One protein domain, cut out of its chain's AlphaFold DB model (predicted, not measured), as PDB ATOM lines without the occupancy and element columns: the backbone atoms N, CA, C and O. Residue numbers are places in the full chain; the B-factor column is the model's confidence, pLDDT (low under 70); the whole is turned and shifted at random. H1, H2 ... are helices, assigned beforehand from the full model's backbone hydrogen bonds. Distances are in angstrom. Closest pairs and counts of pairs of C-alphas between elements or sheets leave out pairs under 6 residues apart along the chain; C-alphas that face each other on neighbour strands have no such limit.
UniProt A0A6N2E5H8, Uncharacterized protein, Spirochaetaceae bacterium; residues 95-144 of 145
ATOM      1  N   ASP A  95      59.643 -22.680  49.653       95.31
ATOM      2  CA  ASP A  95      60.391 -23.813  49.106       95.31
ATOM      3  C   ASP A  95      59.442 -24.872  48.520       95.31
ATOM      4  O   ASP A  95      59.722 -25.388  47.436       95.31
ATOM      5  N   ASP A  96      58.294 -25.137  49.162       95.25
ATOM      6  CA  ASP A  96      57.260 -26.040  48.627       95.25
ATOM      7  C   ASP A  96      56.720 -25.512  47.291       95.25
ATOM      8  O   ASP A  96      56.682 -26.228  46.292       95.25
ATOM      9  N   LEU A  97      56.382 -24.219  47.240       96.06
ATOM     10  CA  LEU A  97      55.881 -23.570  46.023       96.06
ATOM     11  C   LEU A  97      56.931 -23.523  44.901       96.06
ATOM     12  O   LEU A  97      56.587 -23.535  43.717       96.06
ATOM     13  N   ALA A  98      58.215 -23.428  45.243       95.75
ATOM     14  CA  ALA A  98      59.301 -23.412  44.270       95.75
ATOM     15  C   ALA A  98      59.633 -24.812  43.727       95.75
ATOM     16  O   ALA A  98      60.140 -24.913  42.607       95.75
ATOM     17  N   ALA A  99      59.359 -25.867  44.501       95.62
ATOM     18  CA  ALA A  99      59.732 -27.243  44.183       95.62
ATOM     19  C   ALA A  99      58.814 -27.934  43.162       95.62
ATOM     20  O   ALA A  99      59.240 -28.917  42.555       95.62
ATOM     21  N   VAL A 100      57.592 -27.436  42.954       96.44
ATOM     22  CA  VAL A 100      56.617 -28.078  42.058       96.44
ATOM     23  C   VAL A 100      57.036 -28.057  40.585       96.44
ATOM     24  O   VAL A 100      57.639 -27.093  40.093       96.44
ATOM     25  N   ASP A 101      56.648 -29.101  39.851       96.25
ATOM     26  CA  ASP A 101      56.806 -29.152  38.401       96.25
ATOM     27  C   ASP A 101      55.670 -28.395  37.700       96.25
ATOM     28  O   ASP A 101      54.564 -28.887  37.497       96.25
ATOM     29  N   MET A 102      55.965 -27.170  37.267       96.50
ATOM     30  CA  MET A 102      54.995 -26.318  36.573       96.50
ATOM     31  C   MET A 102      54.554 -26.843  35.202       96.50
ATOM     32  O   MET A 102      53.598 -26.299  34.640       96.50
ATOM     33  N   SER A 103      55.236 -27.850  34.645       96.25
ATOM     34  CA  SER A 103      54.822 -28.466  33.382       96.25
ATOM     35  C   SER A 103      53.553 -29.309  33.526       96.25
ATOM     36  O   SER A 103      52.799 -29.408  32.560       96.25
ATOM     37  N   GLU A 104      53.229 -29.780  34.735       94.56
ATOM     38  CA  GLU A 104      51.949 -30.442  35.040       94.56
ATOM     39  C   GLU A 104      50.750 -29.505  34.829       94.56
ATOM     40  O   GLU A 104      49.637 -29.934  34.538       94.56
ATOM     41  N   GLY A 105      50.970 -28.186  34.880       94.12
ATOM     42  CA  GLY A 105      49.948 -27.198  34.536       94.12
ATOM     43  C   GLY A 105      49.440 -27.297  33.095       94.12
ATOM     44  O   GLY A 105      48.330 -26.843  32.808       94.12
ATOM     45  N   ASP A 106      50.227 -27.872  32.187       95.00
ATOM     46  CA  ASP A 106      49.866 -28.013  30.775       95.00
ATOM     47  C   ASP A 106      49.132 -29.334  30.485       95.00
ATOM     48  O   ASP A 106      48.650 -29.538  29.364       95.00
ATOM     49  N   ASP A 107      48.989 -30.205  31.490       94.75
ATOM     50  CA  ASP A 107      48.221 -31.434  31.364       94.75
ATOM     51  C   ASP A 107      46.740 -31.133  31.150       94.75
ATOM     52  O   ASP A 107      46.145 -30.242  31.763       94.75
ATOM     53  N   VAL A 108      46.133 -31.902  30.249       93.44
ATOM     54  CA  VAL A 108      44.709 -31.790  29.944       93.44
ATOM     55  C   VAL A 108      43.911 -32.454  31.056       93.44
ATOM     56  O   VAL A 108      44.036 -33.658  31.289       93.44
ATOM     57  N   VAL A 109      43.048 -31.675  31.696       87.06
ATOM     58  CA  VAL A 109      42.175 -32.112  32.783       87.06
ATOM     59  C   VAL A 109      40.704 -31.928  32.412       87.06
ATOM     60  O   VAL A 109      40.338 -31.221  31.471       87.06
ATOM     61  N   GLY A 110      39.835 -32.607  33.159       73.06
ATOM     62  CA  GLY A 110      38.392 -32.535  32.957       73.06
ATOM     63  C   GLY A 110      37.904 -33.180  31.652       73.06
ATOM     64  O   GLY A 110      38.640 -33.810  30.896       73.06
ATOM     65  N   ASN A 111      36.603 -33.042  31.393       76.19
ATOM     66  CA  ASN A 111      35.936 -33.639  30.224       76.19
ATOM     67  C   ASN A 111      35.905 -32.703  29.000       76.19
ATOM     68  O   ASN A 111      35.426 -33.083  27.932       76.19
ATOM     69  N   THR A 112      36.360 -31.464  29.176       77.94
ATOM     70  CA  THR A 112      36.267 -30.340  28.231       77.94
ATOM     71  C   THR A 112      37.548 -30.134  27.427       77.94
ATOM     72  O   THR A 112      37.520 -29.421  26.423       77.94
ATOM     73  N   GLY A 113      38.648 -30.790  27.811       86.56
ATOM     74  CA  GLY A 113      39.939 -30.688  27.133       86.56
ATOM     75  C   GLY A 113      40.752 -29.445  27.513       86.56
ATOM     76  O   GLY A 113      41.658 -29.076  26.766       86.56
ATOM     77  N   GLU A 114      40.416 -28.781  28.621       92.12
ATOM     78  CA  GLU A 114      41.178 -27.644  29.146       92.12
ATOM     79  C   GLU A 114      42.434 -28.100  29.897       92.12
ATOM     80  O   GLU A 114      42.517 -29.242  30.345       92.12
ATOM     81  N   THR A 115      43.435 -27.225  30.016       95.88
ATOM     82  CA  THR A 115      44.639 -27.530  30.802       95.88
ATOM     83  C   THR A 115      44.401 -27.271  32.285       95.88
ATOM     84  O   THR A 115      43.558 -26.444  32.645       95.88
ATOM     85  N   LEU A 116      45.174 -27.920  33.160       95.56
ATOM     86  CA  LEU A 116      45.109 -27.680  34.603       95.56
ATOM     87  C   LEU A 116      45.300 -26.196  34.935       95.56
ATOM     88  O   LEU A 116      44.546 -25.617  35.713       95.56
ATOM     89  N   ARG A 117      46.252 -25.552  34.264       96.75
ATOM     90  CA  ARG A 117      46.498 -24.112  34.329       96.75
ATOM     91  C   ARG A 117      45.241 -23.291  34.045       96.75
ATOM     92  O   ARG A 117      44.919 -22.395  34.818       96.75
ATOM     93  N   HIS A 118      44.509 -23.616  32.977       95.75
ATOM     94  CA  HIS A 118      43.259 -22.929  32.641       95.75
ATOM     95  C   HIS A 118      42.210 -23.116  33.742       95.75
ATOM     96  O   HIS A 118      41.585 -22.144  34.168       95.75
ATOM     97  N   MET A 119      42.054 -24.348  34.230       95.12
ATOM     98  CA  MET A 119      41.105 -24.677  35.292       95.12
ATOM     99  C   MET A 119      41.404 -23.887  36.574       95.12
ATOM    100  O   MET A 119      40.491 -23.301  37.157       95.12
ATOM    101  N   ILE A 120      42.670 -23.824  36.998       96.12
ATOM    102  CA  ILE A 120      43.088 -23.069  38.189       96.12
ATOM    103  C   ILE A 120      42.898 -21.565  37.986       96.12
ATOM    104  O   ILE A 120      42.340 -20.899  38.858       96.12
ATOM    105  N   SER A 121      43.273 -21.047  36.814       96.25
ATOM    106  CA  SER A 121      43.092 -19.640  36.445       96.25
ATOM    107  C   SER A 121      41.627 -19.204  36.578       96.25
ATOM    108  O   SER A 121      41.325 -18.200  37.229       96.25
ATOM    109  N   ALA A 122      40.704 -20.017  36.050       94.56
ATOM    110  CA  ALA A 122      39.264 -19.792  36.153       94.56
ATOM    111  C   ALA A 122      38.740 -19.942  37.592       94.56
ATOM    112  O   ALA A 122      37.935 -19.129  38.040       94.56
ATOM    113  N   THR A 123      39.207 -20.956  38.322       95.00
ATOM    114  CA  THR A 123      38.728 -21.280  39.675       95.00
ATOM    115  C   THR A 123      39.122 -20.218  40.705       95.00
ATOM    116  O   THR A 123      38.312 -19.832  41.544       95.00
ATOM    117  N   TYR A 124      40.345 -19.693  40.620       97.00
ATOM    118  CA  TYR A 124      40.864 -18.680  41.544       97.00
ATOM    119  C   TYR A 124      40.647 -17.232  41.064       97.00
ATOM    120  O   TYR A 124      41.066 -16.291  41.740       97.00
ATOM    121  N   HIS A 125      39.966 -17.029  39.929       96.12
ATOM    122  CA  HIS A 125      39.746 -15.713  39.305       96.12
ATOM    123  C   HIS A 125      41.050 -14.937  39.081       96.12
ATOM    124  O   HIS A 125      41.176 -13.771  39.484       96.12
ATOM    125  N   CYS A 126      42.029 -15.607  38.472       96.94
ATOM    126  CA  CYS A 126      43.326 -15.021  38.152       96.94
ATOM    127  C   CYS A 126      43.156 -13.912  37.108       96.94
ATOM    128  O   CYS A 126      42.508 -14.102  36.078       96.94
ATOM    129  N   GLU A 127      43.731 -12.738  37.369       95.94
ATOM    130  CA  GLU A 127      43.672 -11.600  36.440       95.94
ATOM    131  C   GLU A 127      44.993 -11.405  35.697       95.94
ATOM    132  O   GLU A 127      45.036 -10.759  34.646       95.94
ATOM    133  N   THR A 128      46.068 -11.965  36.245       97.44
ATOM    134  CA  THR A 128      47.428 -11.809  35.747       97.44
ATOM    135  C   THR A 128      48.134 -13.162  35.613       97.44
ATOM    136  O   THR A 128      47.767 -14.120  36.298       97.44
ATOM    137  N   PRO A 129      49.159 -13.264  34.745       96.94
ATOM    138  CA  PRO A 129      50.021 -14.444  34.692       96.94
ATOM    139  C   PRO A 129      50.687 -14.759  36.036       96.94
ATOM    140  O   PRO A 129      50.909 -15.923  36.350       96.94
ATOM    141  N   GLU A 130      50.990 -13.735  36.832       97.31
ATOM    142  CA  GLU A 130      51.572 -13.889  38.162       97.31
ATOM    143  C   GLU A 130      50.588 -14.530  39.153       97.31
ATOM    144  O   GLU A 130      50.993 -15.409  39.913       97.31
ATOM    145  N   ASP A 131      49.304 -14.149  39.113       97.00
ATOM    146  CA  ASP A 131      48.258 -14.809  39.909       97.00
ATOM    147  C   ASP A 131      48.139 -16.286  39.516       97.00
ATOM    148  O   ASP A 131      48.116 -17.166  40.374       97.00
ATOM    149  N   GLU A 132      48.090 -16.559  38.209       97.81
ATOM    150  CA  GLU A 132      47.963 -17.919  37.687       97.81
ATOM    151  C   GLU A 132      49.153 -18.790  38.094       97.81
ATOM    152  O   GLU A 132      48.961 -19.916  38.552       97.81
ATOM    153  N   GLU A 133      50.382 -18.281  37.957       97.75
ATOM    154  CA  GLU A 133      51.574 -19.000  38.400       97.75
ATOM    155  C   GLU A 133      51.521 -19.284  39.904       97.75
ATOM    156  O   GLU A 133      51.775 -20.417  40.313       97.75
ATOM    157  N   TYR A 134      51.160 -18.293  40.720       97.50
ATOM    158  CA  TYR A 134      51.061 -18.456  42.167       97.50
ATOM    159  C   TYR A 134      50.032 -19.524  42.562       97.50
ATOM    160  O   TYR A 134      50.358 -20.445  43.314       97.50
ATOM    161  N   PHE A 135      48.807 -19.446  42.036       97.94
ATOM    162  CA  PHE A 135      47.747 -20.387  42.398       97.94
ATOM    163  C   PHE A 135      47.966 -21.781  41.825       97.94
ATOM    164  O   PHE A 135      47.641 -22.763  42.489       97.94
ATOM    165  N   LEU A 136      48.576 -21.899  40.644       97.75
ATOM    166  CA  LEU A 136      48.960 -23.201  40.108       97.75
ATOM    167  C   LEU A 136      50.044 -23.851  40.973       97.75
ATOM    168  O   LEU A 136      49.912 -25.024  41.312       97.75
ATOM    169  N   ARG A 137      51.067 -23.093  41.398       97.94
ATOM    170  CA  ARG A 137      52.085 -23.608  42.328       97.94
ATOM    171  C   ARG A 137      51.469 -24.082  43.629       97.94
ATOM    172  O   ARG A 137      51.788 -25.165  44.103       97.94
ATOM    173  N   ARG A 138      50.576 -23.267  44.186       97.38
ATOM    174  CA  ARG A 138      49.878 -23.553  45.435       97.38
ATOM    175  C   ARG A 138      49.034 -24.821  45.340       97.38
ATOM    176  O   ARG A 138      49.122 -25.665  46.223       97.38
ATOM    177  N   PHE A 139      48.272 -24.968  44.258       96.44
ATOM    178  CA  PHE A 139      47.469 -26.159  44.007       96.44
ATOM    179  C   PHE A 139      48.340 -27.412  43.875       96.44
ATOM    180  O   PHE A 139      48.092 -28.394  44.564       96.44
ATOM    181  N   LEU A 140      49.385 -27.367  43.042       96.31
ATOM    182  CA  LEU A 140      50.286 -28.507  42.840       96.31
ATOM    183  C   LEU A 140      51.018 -28.890  44.130       96.31
ATOM    184  O   LEU A 140      51.097 -30.064  44.464       96.31
ATOM    185  N   ALA A 141      51.496 -27.907  44.896       96.25
ATOM    186  CA  ALA A 141      52.199 -28.165  46.148       96.25
ATOM    187  C   ALA A 141      51.283 -28.810  47.198       96.25
ATOM    188  O   ALA A 141      51.741 -29.633  47.984       96.25
ATOM    189  N   ALA A 142      49.988 -28.476  47.199       94.25
ATOM    190  CA  ALA A 142      49.014 -29.090  48.097       94.25
ATOM    191  C   ALA A 142      48.732 -30.570  47.771       94.25
ATOM    192  O   ALA A 142      48.340 -31.306  48.669       94.25
ATOM    193  N   LEU A 143      48.954 -31.025  46.529       89.94
ATOM    194  CA  LEU A 143      48.746 -32.428  46.131       89.94
ATOM    195  C   LEU A 143      49.813 -33.392  46.672       89.94
ATOM    196  O   LEU A 143      49.617 -34.606  46.629       89.94
ATOM    197  N   GLU A 144      50.936 -32.872  47.162       84.62
ATOM    198  CA  GLU A 144      52.057 -33.665  47.683       84.62
ATOM    199  C   GLU A 144      51.878 -34.085  49.161       84.62
ATOM    200  O   GLU A 144      52.758 -34.743  49.724       84.62
TER     201      GLU A 144
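What this domain is: This is residues 95 to 144 of the 145 residues of an uncharacterized protein of Spirochaetaceae bacterium (UniProt A0A6N2E5H8). One longer helix, H4, makes the core of this small domain, with the short helices H1 and H3 packed on its two sides and H3 set crosswise to it. The short helix H2 comes between H1 and H3 along the chain, and from it a narrow loop, residues 107 to 115, reaches out on the side away from H1 and turns back into H3. The printed part has 50 residues with four named helices, in the order H1, H2, H3, H4, and no named strand; its class is all helix, with 32 of the 50 residues in helices. The whole is compact, with a radius of gyration of the C-alphas of 10.3 A, and its C-alphas span 32 by 22 by 15 A along the three main axes.

Where its parts are: Begin with the longest helix, H4, residues 129 to 142. Find C-alpha 129 at (50.021, -14.444, 34.692); from there the helix runs 19.9 A to C-alpha 142 at (49.014, -29.090, 48.097), and y falls while z rises. Next look at H3, residues 116 to 123, which starts at C-alpha 116 at (45.109, -27.680, 34.603) and measures 10.4 A from first to last C-alpha. H2, residues 102 to 106, is 7.9 A long. H1, residues 95 to 99, is 6.0 A long and opens the printed part with C-alpha 95 at (60.391, -23.813, 49.106). Between H2 and H3 look for a short pairing outside the named elements: residues 108 to 109 are paired with residues 114 to 115, antiparallel.

How they stand to each other: Start from H4, the hub, which touches the three other helices. H4 touches H3 with 10 pairs of C-alphas within 8 A, and the closest C-alphas of the two helices are those of Ser 121 and Glu 132, 5.3 A apart. The lines of H3 and H4 stand at 74 degrees, about perpendicular, and their centres are 9.4 A apart. Now look at residues 137 to 141 of H4, which alone touch H1; the closest C-alphas are those of Leu 97 and Arg 137, 5.3 A apart. H2 and H4 only just touch, with 3 pairs of C-alphas within 8 A, and on H4 this involves residues 136 to 137 alone; the closest C-alphas are those of Gly 105 and Leu 136, 6.9 A apart. Gly 105 serves again where H2 touches H3: its C-alpha is 4.6 A from that of Arg 117, the closest pair of those two helices. H1 is apart from H3, and H1 and H2 are apart too, though they follow each other in the chain. In the backbones of H1, H3 and H4 each O of residue i is within hydrogen-bond range of the N of residue i+4. In H2 this holds for 0 of 1 pairs, while 2 of its 2 pairs of O i and N i+3 are within range.

The domain as a whole: Look for the two C-alphas farthest apart at Asp 95, the first printed residue, and Thr 112, in the loop between H2 and H3; they are 32.6 A apart. The first and last printed C-alphas, those of Asp 95 and Glu 144, are 13.0 A apart. The printed part runs from 95 to 144 with no cut. The links H1 to H2, of 2 residues, and H3 to H4, of 5 residues, are tight; the link H2 to H3, of 9 residues, is short, and no link is long. In the B-factor column of this predicted model you will find a mean pLDDT of the printed part of 94.1, and no printed residue is under 70.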